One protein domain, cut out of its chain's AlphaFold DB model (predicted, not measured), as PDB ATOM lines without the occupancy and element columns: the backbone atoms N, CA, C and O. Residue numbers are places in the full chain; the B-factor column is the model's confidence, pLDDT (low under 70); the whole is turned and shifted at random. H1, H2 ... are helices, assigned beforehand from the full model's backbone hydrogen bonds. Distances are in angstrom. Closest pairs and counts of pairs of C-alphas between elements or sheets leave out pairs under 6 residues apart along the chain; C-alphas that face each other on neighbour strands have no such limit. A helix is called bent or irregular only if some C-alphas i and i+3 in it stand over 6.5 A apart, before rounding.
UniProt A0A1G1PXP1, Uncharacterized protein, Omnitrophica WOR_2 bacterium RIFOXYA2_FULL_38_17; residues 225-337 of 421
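AT A GLANCE: This is residues 225 to 337 of the 421 residues of an uncharacterized protein of Omnitrophica WOR_2 bacterium RIFOXYA2_FULL_38_17 (UniProt A0A1G1PXP1). One long helix, H1, runs along one side of an elongated body, and H2 folds back along its later part as a hairpin. H4 crosses H2, and toward the other end H5 and H6 make another hairpin, with residues 306 to 308 of H5 meeting the early part of H1. The printed part has 113 residues with six named helices, H1 to H6 in order, and no named strand: all helix. It is compact, with a radius of gyration of the C-alphas of 14.6 A, and spans 47 by 29 by 22 A.

HOW THE PARTS SIT: H1, residues 225 to 253, touches H2, residues 257 to 270, at a shallow tilt of 10 degrees, opposite ways; their closest C-alphas, Ala 248 and Ala 260, are 4.0 A apart. H3, residues 272 to 276, touches H2 only at the corner, and only just, with 3 pairs of C-alphas within 8 A. H4, residues 287 to 300, touches H2 at a steep tilt of 62 degrees, closest at the C-alphas of Ser 265 and Ala 294, 4.5 A. The hub is H5, residues 306 to 318, touching five helices. With H4 it forms a hairpin at 32 degrees, closest at the C-alphas of Leu 295 and Leu 315, 5.8 A. Residues 226 to 233 of H1 touch H5, closest at the C-alphas of Asp 230 and Ser 307, 5.8 A. H6, residues 322 to 334, forms a hairpin with H5 at 26 degrees, closest at the C-alphas of Ala 313 and Ala 325, 4.3 A; H6 and H1 are apart. Helix packing is part aligned, part crossed, with both shallow and steep tilts. Every O i to N i+4 pair is within hydrogen-bond range in H1, H2, H4, H5 and H6; H3 has 0 of 1, and 1 of 2 O i to N i+3 pairs.

IN THESE COORDINATES: H1 begins at C-alpha 225 (-30.237, 40.868, 26.325) and is 41.5 A long. H2 measures 20.4 A, H4 20.0 A, H5 18.8 A. H3, 8.4 A, is only just irregular: C-alphas 273 and 276 are 6.9 A apart. H6, 18.3 A, ends at C-alpha 334 (-22.912, 26.714, 32.310).

THE WHOLE: The C-alphas farthest apart, of Asn 254 and Arg 334, are 47.9 A apart. The printed part has no cut and no long link. Its mean pLDDT is 89.5; residues 225 to 229 and 336 to 337 are under 70.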
ATOM      1  N   ASP A 225     -31.143  39.766  26.681       50.94
ATOM      2  CA  ASP A 225     -30.237  40.868  26.325       50.94
ATOM      3  C   ASP A 225     -28.945  40.380  25.657       50.94
ATOM      4  O   ASP A 225     -28.247  41.168  25.042       50.94
ATOM      5  N   ASP A 226     -28.610  39.089  25.719       53.03
ATOM      6  CA  ASP A 226     -27.287  38.604  25.312       53.03
ATOM      7  C   ASP A 226     -26.987  38.727  23.813       53.03
ATOM      8  O   ASP A 226     -25.883  39.127  23.464       53.03
ATOM      9  N   ILE A 227     -27.942  38.458  22.913       55.75
ATOM     10  CA  ILE A 227     -27.698  38.607  21.460       55.75
ATOM     11  C   ILE A 227     -27.585  40.092  21.084       55.75
ATOM     12  O   ILE A 227     -26.764  40.463  20.243       55.75
ATOM     13  N   ILE A 228     -28.387  40.943  21.732       60.22
ATOM     14  CA  ILE A 228     -28.328  42.400  21.573       60.22
ATOM     15  C   ILE A 228     -27.005  42.924  22.139       60.22
ATOM     16  O   ILE A 228     -26.341  43.722  21.488       60.22
ATOM     17  N   ASN A 229     -26.572  42.424  23.297       64.50
ATOM     18  CA  ASN A 229     -25.287  42.729  23.918       64.50
ATOM     19  C   ASN A 229     -24.120  42.269  23.042       64.50
ATOM     20  O   ASN A 229     -23.135  42.987  22.929       64.50
ATOM     21  N   ASP A 230     -24.230  41.117  22.381       71.81
ATOM     22  CA  ASP A 230     -23.247  40.636  21.415       71.81
ATOM     23  C   ASP A 230     -23.199  41.520  20.163       71.81
ATOM     24  O   ASP A 230     -22.122  41.804  19.645       71.81
ATOM     25  N   GLU A 231     -24.347  41.974  19.658       71.06
ATOM     26  CA  GLU A 231     -24.397  42.912  18.535       71.06
ATOM     27  C   GLU A 231     -23.833  44.285  18.908       71.06
ATOM     28  O   GLU A 231     -23.004  44.814  18.169       71.06
ATOM     29  N   LEU A 232     -24.210  44.813  20.071       72.62
ATOM     30  CA  LEU A 232     -23.660  46.023  20.680       72.62
ATOM     31  C   LEU A 232     -22.148  45.924  20.847       72.62
ATOM     32  O   LEU A 232     -21.420  46.821  20.427       72.62
ATOM     33  N   HIS A 233     -21.675  44.813  21.411       80.56
ATOM     34  CA  HIS A 233     -20.259  44.526  21.585       80.56
ATOM     35  C   HIS A 233     -19.548  44.500  20.235       80.56
ATOM     36  O   HIS A 233     -18.570  45.214  20.054       80.56
ATOM     37  N   ARG A 234     -20.078  43.779  19.236       78.50
ATOM     38  CA  ARG A 234     -19.504  43.756  17.879       78.50
ATOM     39  C   ARG A 234     -19.496  45.134  17.226       78.50
ATOM     40  O   ARG A 234     -18.520  45.470  16.558       78.50
ATOM     41  N   TRP A 235     -20.563  45.915  17.376       75.31
ATOM     42  CA  TRP A 235     -20.652  47.258  16.811       75.31
ATOM     43  C   TRP A 235     -19.625  48.183  17.461       75.31
ATOM     44  O   TRP A 235     -18.815  48.780  16.750       75.31
ATOM     45  N   HIS A 236     -19.582  48.216  18.795       79.38
ATOM     46  CA  HIS A 236     -18.599  48.977  19.555       79.38
ATOM     47  C   HIS A 236     -17.175  48.564  19.170       79.38
ATOM     48  O   HIS A 236     -16.377  49.411  18.767       79.38
ATOM     49  N   SER A 237     -16.880  47.261  19.162       83.19
ATOM     50  CA  SER A 237     -15.601  46.733  18.693       83.19
ATOM     51  C   SER A 237     -15.302  47.162  17.259       83.19
ATOM     52  O   SER A 237     -14.181  47.557  16.975       83.19
ATOM     53  N   SER A 238     -16.273  47.160  16.339       81.25
ATOM     54  CA  SER A 238     -16.040  47.572  14.946       81.25
ATOM     55  C   SER A 238     -15.622  49.040  14.809       81.25
ATOM     56  O   SER A 238     -14.725  49.341  14.017       81.25
ATOM     57  N   VAL A 239     -16.221  49.930  15.608       82.31
ATOM     58  CA  VAL A 239     -15.875  51.355  15.652       82.31
ATOM     59  C   VAL A 239     -14.479  51.533  16.246       82.31
ATOM     60  O   VAL A 239     -13.640  52.200  15.641       82.31
ATOM     61  N   GLN A 240     -14.204  50.877  17.377       88.06
ATOM     62  CA  GLN A 240     -12.898  50.937  18.035       88.06
ATOM     63  C   GLN A 240     -11.788  50.385  17.133       88.06
ATOM     64  O   GLN A 240     -10.747  51.013  16.993       88.06
ATOM     65  N   ILE A 241     -12.008  49.261  16.446       87.62
ATOM     66  CA  ILE A 241     -11.018  48.675  15.530       87.62
ATOM     67  C   ILE A 241     -10.613  49.677  14.448       87.62
ATOM     68  O   ILE A 241      -9.422  49.857  14.200       87.62
ATOM     69  N   GLN A 242     -11.587  50.330  13.808       86.94
ATOM     70  CA  GLN A 242     -11.303  51.279  12.735       86.94
ATOM     71  C   GLN A 242     -10.547  52.507  13.256       86.94
ATOM     72  O   GLN A 242      -9.542  52.900  12.668       86.94
ATOM     73  N   ASP A 243     -11.009  53.092  14.362       90.12
ATOM     74  CA  ASP A 243     -10.378  54.258  14.987       90.12
ATOM     75  C   ASP A 243      -8.928  53.963  15.407       90.12
ATOM     76  O   ASP A 243      -8.005  54.701  15.057       90.12
ATOM     77  N   ARG A 244      -8.700  52.839  16.095       94.50
ATOM     78  CA  ARG A 244      -7.372  52.439  16.573       94.50
ATOM     79  C   ARG A 244      -6.421  52.097  15.440       94.50
ATOM     80  O   ARG A 244      -5.256  52.481  15.503       94.50
ATOM     81  N   TYR A 245      -6.902  51.438  14.388       93.38
ATOM     82  CA  TYR A 245      -6.080  51.153  13.216       93.38
ATOM     83  C   TYR A 245      -5.615  52.450  12.534       93.38
ATOM     84  O   TYR A 245      -4.423  52.620  12.286       93.38
ATOM     85  N   LEU A 246      -6.521  53.413  12.320       93.06
ATOM     86  CA  LEU A 246      -6.179  54.718  11.736       93.06
ATOM     87  C   LEU A 246      -5.196  55.508  12.613       93.06
ATOM     88  O   LEU A 246      -4.244  56.098  12.102       93.06
ATOM     89  N   LYS A 247      -5.386  55.491  13.939       96.56
ATOM     90  CA  LYS A 247      -4.446  56.097  14.896       96.56
ATOM     91  C   LYS A 247      -3.075  55.428  14.850       96.56
ATOM     92  O   LYS A 247      -2.067  56.127  14.916       96.56
ATOM     93  N   ALA A 248      -3.026  54.106  14.704       96.50
ATOM     94  CA  ALA A 248      -1.774  53.373  14.574       96.50
ATOM     95  C   ALA A 248      -1.030  53.734  13.279       96.50
ATOM     96  O   ALA A 248       0.167  54.011  13.326       96.50
ATOM     97  N   GLU A 249      -1.731  53.808  12.143       95.69
ATOM     98  CA  GLU A 249      -1.137  54.239  10.871       95.69
ATOM     99  C   GLU A 249      -0.625  55.682  10.931       95.69
ATOM    100  O   GLU A 249       0.473  55.968  10.451       95.69
ATOM    101  N   ALA A 250      -1.389  56.595  11.536       96.88
ATOM    102  CA  ALA A 250      -0.969  57.982  11.717       96.88
ATOM    103  C   ALA A 250       0.267  58.091  12.624       96.88
ATOM    104  O   ALA A 250       1.226  58.779  12.276       96.88
ATOM    105  N   ALA A 251       0.283  57.372  13.752       97.44
ATOM    106  CA  ALA A 251       1.427  57.325  14.658       97.44
ATOM    107  C   ALA A 251       2.679  56.779  13.954       97.44
ATOM    108  O   ALA A 251       3.749  57.376  14.058       97.44
ATOM    109  N   PHE A 252       2.542  55.702  13.175       97.31
ATOM    110  CA  PHE A 252       3.650  55.126  12.416       97.31
ATOM    111  C   PHE A 252       4.209  56.100  11.369       97.31
ATOM    112  O   PHE A 252       5.420  56.296  11.300       97.31
ATOM    113  N   LYS A 253       3.340  56.786  10.610       95.94
ATOM    114  CA  LYS A 253       3.756  57.825   9.646       95.94
ATOM    115  C   LYS A 253       4.520  58.977  10.304       95.94
ATOM    116  O   LYS A 253       5.392  59.561   9.672       95.94
ATOM    117  N   ASN A 254       4.228  59.262  11.570       96.81
ATOM    118  CA  ASN A 254       4.919  60.272  12.371       96.81
ATOM    119  C   ASN A 254       6.176  59.735  13.089       96.81
ATOM    120  O   ASN A 254       6.735  60.428  13.935       96.81
ATOM    121  N   GLY A 255       6.609  58.499  12.806       96.06
ATOM    122  CA  GLY A 255       7.770  57.863  13.440       96.06
ATOM    123  C   GLY A 255       7.536  57.388  14.880       96.06
ATOM    124  O   GLY A 255       8.475  56.984  15.564       96.06
ATOM    125  N   GLN A 256       6.293  57.416  15.367       97.44
ATOM    126  CA  GLN A 256       5.922  57.058  16.738       97.44
ATOM    127  C   GLN A 256       5.577  55.563  16.841       97.44
ATOM    128  O   GLN A 256       4.432  55.183  17.101       97.44
ATOM    129  N   ASN A 257       6.575  54.700  16.636       96.31
ATOM    130  CA  ASN A 257       6.380  53.245  16.548       96.31
ATOM    131  C   ASN A 257       5.750  52.630  17.808       96.31
ATOM    132  O   ASN A 257       4.883  51.765  17.704       96.31
ATOM    133  N   GLU A 258       6.136  53.086  19.002       96.31
ATOM    134  CA  GLU A 258       5.563  52.583  20.257       96.31
ATOM    135  C   GLU A 258       4.077  52.923  20.389       96.31
ATOM    136  O   GLU A 258       3.274  52.081  20.789       96.31
ATOM    137  N   LEU A 259       3.690  54.140  19.994       97.38
ATOM    138  CA  LEU A 259       2.292  54.558  19.995       97.38
ATOM    139  C   LEU A 259       1.484  53.791  18.944       97.38
ATOM    140  O   LEU A 259       0.329  53.442  19.199       97.38
ATOM    141  N   ALA A 260       2.082  53.496  17.787       97.00
ATOM    142  CA  ALA A 260       1.460  52.650  16.777       97.00
ATOM    143  C   ALA A 260       1.178  51.250  17.336       97.00
ATOM    144  O   ALA A 260       0.029  50.811  17.325       97.00
ATOM    145  N   LEU A 261       2.189  50.593  17.919       97.25
ATOM    146  CA  LEU A 261       2.044  49.273  18.541       97.25
ATOM    147  C   LEU A 261       1.023  49.277  19.683       97.25
ATOM    148  O   LEU A 261       0.197  48.374  19.746       97.25
ATOM    149  N   LYS A 262       1.004  50.317  20.528       97.44
ATOM    150  CA  LYS A 262      -0.010  50.475  21.579       97.44
ATOM    151  C   LYS A 262      -1.429  50.500  21.003       97.44
ATOM    152  O   LYS A 262      -2.285  49.759  21.475       97.44
ATOM    153  N   ASN A 263      -1.682  51.312  19.974       97.19
ATOM    154  CA  ASN A 263      -3.001  51.365  19.335       97.19
ATOM    155  C   ASN A 263      -3.376  50.022  18.686       97.19
ATOM    156  O   ASN A 263      -4.542  49.631  18.738       97.19
ATOM    157  N   LEU A 264      -2.408  49.290  18.124       96.75
ATOM    158  CA  LEU A 264      -2.645  47.939  17.615       96.75
ATOM    159  C   LEU A 264      -2.989  46.949  18.738       96.75
ATOM    160  O   LEU A 264      -3.910  46.156  18.566       96.75
ATOM    161  N   SER A 265      -2.321  47.001  19.893       96.94
ATOM    162  CA  SER A 265      -2.663  46.160  21.051       96.94
ATOM    163  C   SER A 265      -4.071  46.463  21.575       96.94
ATOM    164  O   SER A 265      -4.846  45.546  21.833       96.94
ATOM    165  N   GLU A 266      -4.442  47.743  21.671       96.19
ATOM    166  CA  GLU A 266      -5.800  48.153  22.059       96.19
ATOM    167  C   GLU A 266      -6.848  47.668  21.045       96.19
ATOM    168  O   GLU A 266      -7.910  47.188  21.435       96.19
ATOM    169  N   LEU A 267      -6.546  47.711  19.743       94.69
ATOM    170  CA  LEU A 267      -7.394  47.127  18.698       94.69
ATOM    171  C   LEU A 267      -7.596  45.624  18.914       94.69
ATOM    172  O   LEU A 267      -8.730  45.143  18.844       94.69
ATOM    173  N   VAL A 268      -6.514  44.885  19.178       95.19
ATOM    174  CA  VAL A 268      -6.575  43.440  19.434       95.19
ATOM    175  C   VAL A 268      -7.401  43.133  20.679       95.19
ATOM    176  O   VAL A 268      -8.148  42.162  20.664       95.19
ATOM    177  N   ALA A 269      -7.367  43.976  21.709       94.25
ATOM    178  CA  ALA A 269      -8.207  43.791  22.890       94.25
ATOM    179  C   ALA A 269      -9.716  43.851  22.576       94.25
ATOM    180  O   ALA A 269     -10.493  43.096  23.154       94.25
ATOM    181  N   TYR A 270     -10.139  44.700  21.632       90.12
ATOM    182  CA  TYR A 270     -11.543  44.773  21.196       90.12
ATOM    183  C   TYR A 270     -11.955  43.651  20.235       90.12
ATOM    184  O   TYR A 270     -13.151  43.405  20.060       90.12
ATOM    185  N   SER A 271     -11.000  43.012  19.555       89.56
ATOM    186  CA  SER A 271     -11.269  41.935  18.598       89.56
ATOM    187  C   SER A 271     -10.074  40.983  18.479       89.56
ATOM    188  O   SER A 271      -9.356  41.024  17.470       89.56
ATOM    189  N   PRO A 272      -9.885  40.080  19.456       91.75
ATOM    190  CA  PRO A 272      -8.683  39.246  19.557       91.75
ATOM    191  C   PRO A 272      -8.386  38.389  18.322       91.75
ATOM    192  O   PRO A 272      -7.229  38.267  17.906       91.75
ATOM    193  N   SER A 273      -9.431  37.870  17.673       86.12
ATOM    194  CA  SER A 273      -9.330  37.071  16.442       86.12
ATOM    195  C   SER A 273      -8.685  37.809  15.270       86.12
ATOM    196  O   SER A 273      -8.039  37.186  14.433       86.12
ATOM    197  N   LYS A 274      -8.788  39.142  15.218       83.69
ATOM    198  CA  LYS A 274      -8.151  39.938  14.161       83.69
ATOM    199  C   LYS A 274      -6.671  40.186  14.398       83.69
ATOM    200  O   LYS A 274      -5.989  40.622  13.475       83.69
ATOM    201  N   GLY A 275      -6.151  39.912  15.594       83.81
ATOM    202  CA  GLY A 275      -4.761  40.213  15.935       83.81
ATOM    203  C   GLY A 275      -3.733  39.547  15.025       83.81
ATOM    204  O   GLY A 275      -2.658  40.109  14.836       83.81
ATOM    205  N   LYS A 276      -4.078  38.425  14.382       83.00
ATOM    206  CA  LYS A 276      -3.231  37.747  13.386       83.00
ATOM    207  C   LYS A 276      -3.182  38.479  12.039       83.00
ATOM    208  O   LYS A 276      -2.150  38.469  11.375       83.00
ATOM    209  N   GLU A 277      -4.272  39.143  11.659       83.75
ATOM    210  CA  GLU A 277      -4.415  39.869  10.389       83.75
ATOM    211  C   GLU A 277      -3.884  41.306  10.464       83.75
ATOM    212  O   GLU A 277      -3.576  41.912   9.438       83.75
ATOM    213  N   VAL A 278      -3.760  41.862  11.675       88.19
ATOM    214  CA  VAL A 278      -3.246  43.219  11.894       88.19
ATOM    215  C   VAL A 278      -1.833  43.342  11.336       88.19
ATOM    216  O   VAL A 278      -0.923  42.639  11.777       88.19
ATOM    217  N   ASN A 279      -1.635  44.264  10.404       90.19
ATOM    218  CA  ASN A 279      -0.335  44.566   9.825       90.19
ATOM    219  C   ASN A 279      -0.303  46.024   9.356       90.19
ATOM    220  O   ASN A 279      -1.256  46.474   8.728       90.19
ATOM    221  N   ILE A 280       0.797  46.732   9.617       92.25
ATOM    222  CA  ILE A 280       1.091  48.033   9.009       92.25
ATOM    223  C   ILE A 280       2.374  47.840   8.194       92.25
ATOM    224  O   ILE A 280       3.396  47.484   8.782       92.25
ATOM    225  N   PRO A 281       2.355  48.033   6.861       92.38
ATOM    226  CA  PRO A 281       3.541  47.838   6.034       92.38
ATOM    227  C   PRO A 281       4.750  48.621   6.566       92.38
ATOM    228  O   PRO A 281       4.689  49.837   6.719       92.38
ATOM    229  N   GLY A 282       5.847  47.913   6.849       92.06
ATOM    230  CA  GLY A 282       7.083  48.493   7.383       92.06
ATOM    231  C   GLY A 282       7.177  48.556   8.913       92.06
ATOM    232  O   GLY A 282       8.263  48.814   9.426       92.06
ATOM    233  N   LEU A 283       6.097  48.279   9.649       94.50
ATOM    234  CA  LEU A 283       6.132  48.160  11.107       94.50
ATOM    235  C   LEU A 283       6.377  46.702  11.512       94.50
ATOM    236  O   LEU A 283       5.565  45.821  11.229       94.50
ATOM    237  N   THR A 284       7.470  46.445  12.227       94.56
ATOM    238  CA  THR A 284       7.723  45.130  12.828       94.56
ATOM    239  C   THR A 284       6.820  44.933  14.043       94.56
ATOM    240  O   THR A 284       6.866  45.719  14.988       94.56
ATOM    241  N   ILE A 285       6.016  43.870  14.031       94.12
ATOM    242  CA  ILE A 285       5.070  43.547  15.103       94.12
ATOM    243  C   ILE A 285       5.509  42.251  15.788       94.12
ATOM    244  O   ILE A 285       5.464  41.178  15.185       94.12
ATOM    245  N   ASP A 286       5.881  42.342  17.064       94.25
ATOM    246  CA  ASP A 286       6.010  41.176  17.940       94.25
ATOM    247  C   ASP A 286       4.610  40.732  18.388       94.25
ATOM    248  O   ASP A 286       3.934  41.427  19.151       94.25
ATOM    249  N   ARG A 287       4.167  39.571  17.895       91.50
ATOM    250  CA  ARG A 287       2.830  39.032  18.173       91.50
ATOM    251  C   ARG A 287       2.638  38.652  19.639       91.50
ATOM    252  O   ARG A 287       1.557  38.897  20.168       91.50
ATOM    253  N   ALA A 288       3.655  38.106  20.303       93.31
ATOM    254  CA  ALA A 288       3.538  37.723  21.708       93.31
ATOM    255  C   ALA A 288       3.345  38.970  22.580       93.31
ATOM    256  O   ALA A 288       2.438  39.027  23.413       93.31
ATOM    257  N   LYS A 289       4.135  40.020  22.319       95.25
ATOM    258  CA  LYS A 289       3.981  41.305  23.007       95.25
ATOM    259  C   LYS A 289       2.640  41.977  22.692       95.25
ATOM    260  O   LYS A 289       1.992  42.467  23.614       95.25
ATOM    261  N   LEU A 290       2.200  41.950  21.430       96.00
ATOM    262  CA  LEU A 290       0.902  42.485  20.996       96.00
ATOM    263  C   LEU A 290      -0.255  41.882  21.811       96.00
ATOM    264  O   LEU A 290      -1.067  42.624  22.359       96.00
ATOM    265  N   TYR A 291      -0.304  40.552  21.937       96.69
ATOM    266  CA  TYR A 291      -1.346  39.863  22.703       96.69
ATOM    267  C   TYR A 291      -1.213  40.058  24.220       96.69
ATOM    268  O   TYR A 291      -2.233  40.172  24.903       96.69
ATOM    269  N   SER A 292       0.007  40.156  24.757       97.31
ATOM    270  CA  SER A 292       0.238  40.490  26.173       97.31
ATOM    271  C   SER A 292      -0.275  41.885  26.521       97.31
ATOM    272  O   SER A 292      -0.966  42.070  27.525       97.31
ATOM    273  N   ASP A 293       0.032  42.884  25.698       97.50
ATOM    274  CA  ASP A 293      -0.408  44.255  25.950       97.50
ATOM    275  C   ASP A 293      -1.916  44.419  25.695       97.50
ATOM    276  O   ASP A 293      -2.586  45.140  26.436       97.50
ATOM    277  N   ALA A 294      -2.478  43.679  24.730       97.44
ATOM    278  CA  ALA A 294      -3.922  43.593  24.523       97.44
ATOM    279  C   ALA A 294      -4.647  43.009  25.746       97.44
ATOM    280  O   ALA A 294      -5.663  43.555  26.173       97.44
ATOM    281  N   LEU A 295      -4.112  41.942  26.353       97.31
ATOM    282  CA  LEU A 295      -4.673  41.351  27.571       97.31
ATOM    283  C   LEU A 295      -4.662  42.344  28.740       97.31
ATOM    284  O   LEU A 295      -5.685  42.523  29.398       97.31
ATOM    285  N   LYS A 296      -3.540  43.040  28.967       96.69
ATOM    286  CA  LYS A 296      -3.445  44.081  30.008       96.69
ATOM    287  C   LYS A 296      -4.476  45.187  29.798       96.69
ATOM    288  O   LYS A 296      -5.127  45.604  30.751       96.69
ATOM    289  N   TYR A 297      -4.635  45.648  28.556       96.25
ATOM    290  CA  TYR A 297      -5.629  46.665  28.236       96.25
ATOM    291  C   TYR A 297      -7.055  46.144  28.438       96.25
ATOM    292  O   TYR A 297      -7.859  46.824  29.067       96.25
ATOM    293  N   SER A 298      -7.361  44.922  27.992       94.75
ATOM    294  CA  SER A 298      -8.675  44.298  28.189       94.75
ATOM    295  C   SER A 298      -9.059  44.232  29.668       94.75
ATOM    296  O   SER A 298     -10.169  44.614  30.023       94.75
ATOM    297  N   LEU A 299      -8.125  43.831  30.537       94.50
ATOM    298  CA  LEU A 299      -8.330  43.796  31.989       94.50
ATOM    299  C   LEU A 299      -8.549  45.191  32.597       94.50
ATOM    300  O   LEU A 299      -9.208  45.310  33.624       94.50
ATOM    301  N   SER A 300      -8.032  46.248  31.963       93.31
ATOM    302  CA  SER A 300      -8.215  47.633  32.419       93.31
ATOM    303  C   SER A 300      -9.576  48.240  32.063       93.31
ATOM    304  O   SER A 300      -9.945  49.259  32.641       93.31
ATOM    305  N   LEU A 301     -10.323  47.642  31.124       86.81
ATOM    306  CA  LEU A 301     -11.631  48.154  30.699       86.81
ATOM    307  C   LEU A 301     -12.744  47.899  31.732       86.81
ATOM    308  O   LEU A 301     -13.797  48.520  31.625       86.81
ATOM    309  N   ASP A 302     -12.518  47.000  32.697       75.56
ATOM    310  CA  ASP A 302     -13.474  46.604  33.747       75.56
ATOM    311  C   ASP A 302     -14.886  46.274  33.208       75.56
ATOM    312  O   ASP A 302     -15.921  46.638  33.767       75.56
ATOM    313  N   LEU A 303     -14.941  45.597  32.053       80.88
ATOM    314  CA  LEU A 303     -16.189  45.211  31.393       80.88
ATOM    315  C   LEU A 303     -16.562  43.772  31.759       80.88
ATOM    316  O   LEU A 303     -15.940  42.826  31.294       80.88
ATOM    317  N   ASN A 304     -17.638  43.581  32.520       78.62
ATOM    318  CA  ASN A 304     -18.106  42.242  32.900       78.62
ATOM    319  C   ASN A 304     -19.265  41.726  32.024       78.62
ATOM    320  O   ASN A 304     -20.252  41.183  32.521       78.62
ATOM    321  N   THR A 305     -19.192  41.931  30.706       84.88
ATOM    322  CA  THR A 305     -20.190  41.384  29.771       84.88
ATOM    323  C   THR A 305     -19.779  39.987  29.306       84.88
ATOM    324  O   THR A 305     -18.593  39.707  29.137       84.88
ATOM    325  N   HIS A 306     -20.741  39.097  29.033       86.56
ATOM    326  CA  HIS A 306     -20.449  37.750  28.514       86.56
ATOM    327  C   HIS A 306     -19.596  37.785  27.235       86.56
ATOM    328  O   HIS A 306     -18.680  36.981  27.067       86.56
ATOM    329  N   SER A 307     -19.882  38.746  26.352       87.12
ATOM    330  CA  SER A 307     -19.159  38.958  25.099       87.12
ATOM    331  C   SER A 307     -17.706  39.381  25.328       87.12
ATOM    332  O   SER A 307     -16.811  38.871  24.651       87.12
ATOM    333  N   HIS A 308     -17.464  40.258  26.311       89.31
ATOM    334  CA  HIS A 308     -16.116  40.644  26.717       89.31
ATOM    335  C   HIS A 308     -15.377  39.485  27.388       89.31
ATOM    336  O   HIS A 308     -14.237  39.223  27.034       89.31
ATOM    337  N   LEU A 309     -16.025  38.739  28.289       92.00
ATOM    338  CA  LEU A 309     -15.428  37.560  28.930       92.00
ATOM    339  C   LEU A 309     -14.992  36.508  27.905       92.00
ATOM    340  O   LEU A 309     -13.930  35.908  28.041       92.00
ATOM    341  N   PHE A 310     -15.787  36.298  26.859       92.88
ATOM    342  CA  PHE A 310     -15.427  35.397  25.768       92.88
ATOM    343  C   PHE A 310     -14.154  35.855  25.039       92.88
ATOM    344  O   PHE A 310     -13.287  35.031  24.748       92.88
ATOM    345  N   ASP A 311     -14.034  37.151  24.745       93.25
ATOM    346  CA  ASP A 311     -12.852  37.721  24.086       93.25
ATOM    347  C   ASP A 311     -11.639  37.745  25.034       93.25
ATOM    348  O   ASP A 311     -10.517  37.454  24.627       93.25
ATOM    349  N   LEU A 312     -11.862  37.982  26.326       95.00
ATOM    350  CA  LEU A 312     -10.843  37.893  27.366       95.00
ATOM    351  C   LEU A 312     -10.285  36.465  27.478       95.00
ATOM    352  O   LEU A 312      -9.072  36.278  27.540       95.00
ATOM    353  N   ALA A 313     -11.147  35.446  27.436       95.56
ATOM    354  CA  ALA A 313     -10.729  34.045  27.403       95.56
ATOM    355  C   ALA A 313      -9.915  33.711  26.143       95.56
ATOM    356  O   ALA A 313      -8.932  32.976  26.233       95.56
ATOM    357  N   TYR A 314     -10.252  34.305  24.991       95.12
ATOM    358  CA  TYR A 314      -9.428  34.207  23.784       95.12
ATOM    359  C   TYR A 314      -8.028  34.789  24.035       95.12
ATOM    360  O   TYR A 314      -7.024  34.148  23.730       95.12
ATOM    361  N   LEU A 315      -7.937  35.992  24.613       96.31
ATOM    362  CA  LEU A 315      -6.650  36.626  24.921       96.31
ATOM    363  C   LEU A 315      -5.820  35.789  25.899       96.31
ATOM    364  O   LEU A 315      -4.606  35.689  25.728       96.31
ATOM    365  N   TYR A 316      -6.454  35.147  26.881       97.50
ATOM    366  CA  TYR A 316      -5.781  34.209  27.776       97.50
ATOM    367  C   TYR A 316      -5.186  33.006  27.028       97.50
ATOM    368  O   TYR A 316      -4.055  32.621  27.325       97.50
ATOM    369  N   ILE A 317      -5.884  32.457  26.023       95.75
ATOM    370  CA  ILE A 317      -5.341  31.393  25.160       95.75
ATOM    371  C   ILE A 317      -4.066  31.865  24.454       95.75
ATOM    372  O   ILE A 317      -3.042  31.188  24.542       95.75
ATOM    373  N   GLU A 318      -4.106  33.020  23.787       94.19
ATOM    374  CA  GLU A 318      -2.958  33.545  23.025       94.19
ATOM    375  C   GLU A 318      -1.768  33.921  23.926       94.19
ATOM    376  O   GLU A 318      -0.623  33.923  23.482       94.19
ATOM    377  N   ASN A 319      -2.017  34.184  25.213       95.44
ATOM    378  CA  ASN A 319      -0.983  34.417  26.224       95.44
ATOM    379  C   ASN A 319      -0.511  33.133  26.938       95.44
ATOM    380  O   ASN A 319       0.274  33.209  27.882       95.44
ATOM    381  N   GLY A 320      -0.991  31.951  26.537       94.88
ATOM    382  CA  GLY A 320      -0.635  30.669  27.161       94.88
ATOM    383  C   GLY A 320      -1.228  30.449  28.561       94.88
ATOM    384  O   GLY A 320      -0.887  29.478  29.235       94.88
ATOM    385  N   GLN A 321      -2.140  31.315  29.001       96.75
ATOM    386  CA  GLN A 321      -2.824  31.267  30.297       96.75
ATOM    387  C   GLN A 321      -4.084  30.390  30.203       96.75
ATOM    388  O   GLN A 321      -5.225  30.842  30.313       96.75
ATOM    389  N   LEU A 322      -3.862  29.102  29.927       96.94
ATOM    390  CA  LEU A 322      -4.916  28.166  29.524       96.94
ATOM    391  C   LEU A 322      -5.939  27.862  30.629       96.94
ATOM    392  O   LEU A 322      -7.108  27.652  30.325       96.94
ATOM    393  N   GLU A 323      -5.523  27.854  31.897       96.69
ATOM    394  CA  GLU A 323      -6.403  27.560  33.037       96.69
ATOM    395  C   GLU A 323      -7.436  28.676  33.261       96.69
ATOM    396  O   GLU A 323      -8.622  28.413  33.487       96.69
ATOM    397  N   GLN A 324      -7.006  29.934  33.127       96.62
ATOM    398  CA  GLN A 324      -7.881  31.103  33.189       96.62
ATOM    399  C   GLN A 324      -8.891  31.082  32.037       96.62
ATOM    400  O   GLN A 324     -10.091  31.251  32.264       96.62
ATOM    401  N   ALA A 325      -8.422  30.810  30.813       97.19
ATOM    402  CA  ALA A 325      -9.288  30.681  29.643       97.19
ATOM    403  C   ALA A 325     -10.336  29.572  29.821       97.19
ATOM    404  O   ALA A 325     -11.527  29.795  29.593       97.19
ATOM    405  N   GLU A 326      -9.909  28.386  30.268       96.38
ATOM    406  CA  GLU A 326     -10.785  27.237  30.504       96.38
ATOM    407  C   GLU A 326     -11.858  27.557  31.556       96.38
ATOM    408  O   GLU A 326     -13.040  27.285  31.342       96.38
ATOM    409  N   THR A 327     -11.476  28.208  32.657       96.12
ATOM    410  CA  THR A 327     -12.402  28.603  33.732       96.12
ATOM    411  C   THR A 327     -13.499  29.542  33.228       96.12
ATOM    412  O   THR A 327     -14.685  29.342  33.524       96.12
ATOM    413  N   ILE A 328     -13.126  30.547  32.431       94.69
ATOM    414  CA  ILE A 328     -14.094  31.480  31.846       94.69
ATOM    415  C   ILE A 328     -15.020  30.738  30.881       94.69
ATOM    416  O   ILE A 328     -16.240  30.839  31.009       94.69
ATOM    417  N   TYR A 329     -14.485  29.931  29.963       94.31
ATOM    418  CA  TYR A 329     -15.311  29.204  28.996       94.31
ATOM    419  C   TYR A 329     -16.247  28.173  29.638       94.31
ATOM    420  O   TYR A 329     -17.400  28.059  29.219       94.31
ATOM    421  N   ILE A 330     -15.822  27.476  30.696       93.31
ATOM    422  CA  ILE A 330     -16.705  26.602  31.484       93.31
ATOM    423  C   ILE A 330     -17.852  27.410  32.102       93.31
ATOM    424  O   ILE A 330     -19.001  26.963  32.085       93.31
ATOM    425  N   THR A 331     -17.563  28.605  32.618       91.56
ATOM    426  CA  THR A 331     -18.579  29.501  33.188       91.56
ATOM    427  C   THR A 331     -19.576  29.956  32.119       91.56
ATOM    428  O   THR A 331     -20.785  29.863  32.327       91.56
ATOM    429  N   LEU A 332     -19.093  30.350  30.935       89.81
ATOM    430  CA  LEU A 332     -19.948  30.735  29.807       89.81
ATOM    431  C   LEU A 332     -20.826  29.569  29.314       89.81
ATOM    432  O   LEU A 332     -22.002  29.774  29.011       89.81
ATOM    433  N   LEU A 333     -20.300  28.337  29.293       87.31
ATOM    434  CA  LEU A 333     -21.065  27.135  28.933       87.31
ATOM    435  C   LEU A 333     -22.180  26.817  29.937       87.31
ATOM    436  O   LEU A 333     -23.281  26.458  29.517       87.31
ATOM    437  N   ARG A 334     -21.915  26.952  31.245       86.69
ATOM    438  CA  ARG A 334     -22.912  26.714  32.310       86.69
ATOM    439  C   ARG A 334     -24.093  27.674  32.227       86.69
ATOM    440  O   ARG A 334     -25.216  27.283  32.526       86.69
ATOM    441  N   ASN A 335     -23.853  28.898  31.769       79.81
ATOM    442  CA  ASN A 335     -24.897  29.907  31.615       79.81
ATOM    443  C   ASN A 335     -25.742  29.717  30.338       79.81
ATOM    444  O   ASN A 335     -26.632  30.529  30.087       79.81
ATOM    445  N   HIS A 336     -25.481  28.664  29.543       66.25
ATOM    446  CA  HIS A 336     -26.204  28.309  28.313       66.25
ATOM    447  C   HIS A 336     -26.397  29.487  27.342       66.25
ATOM    448  O   HIS A 336     -27.461  29.646  26.745       66.25
ATOM    449  N   LYS A 337     -25.366  30.327  27.192       68.81
ATOM    450  CA  LYS A 337     -25.427  31.520  26.344       68.81
ATOM    451  C   LYS A 337     -25.080  31.192  24.894       68.81
ATOM    452  O   LYS A 337     -24.089  30.512  24.622       68.81
TER     453      LYS A 337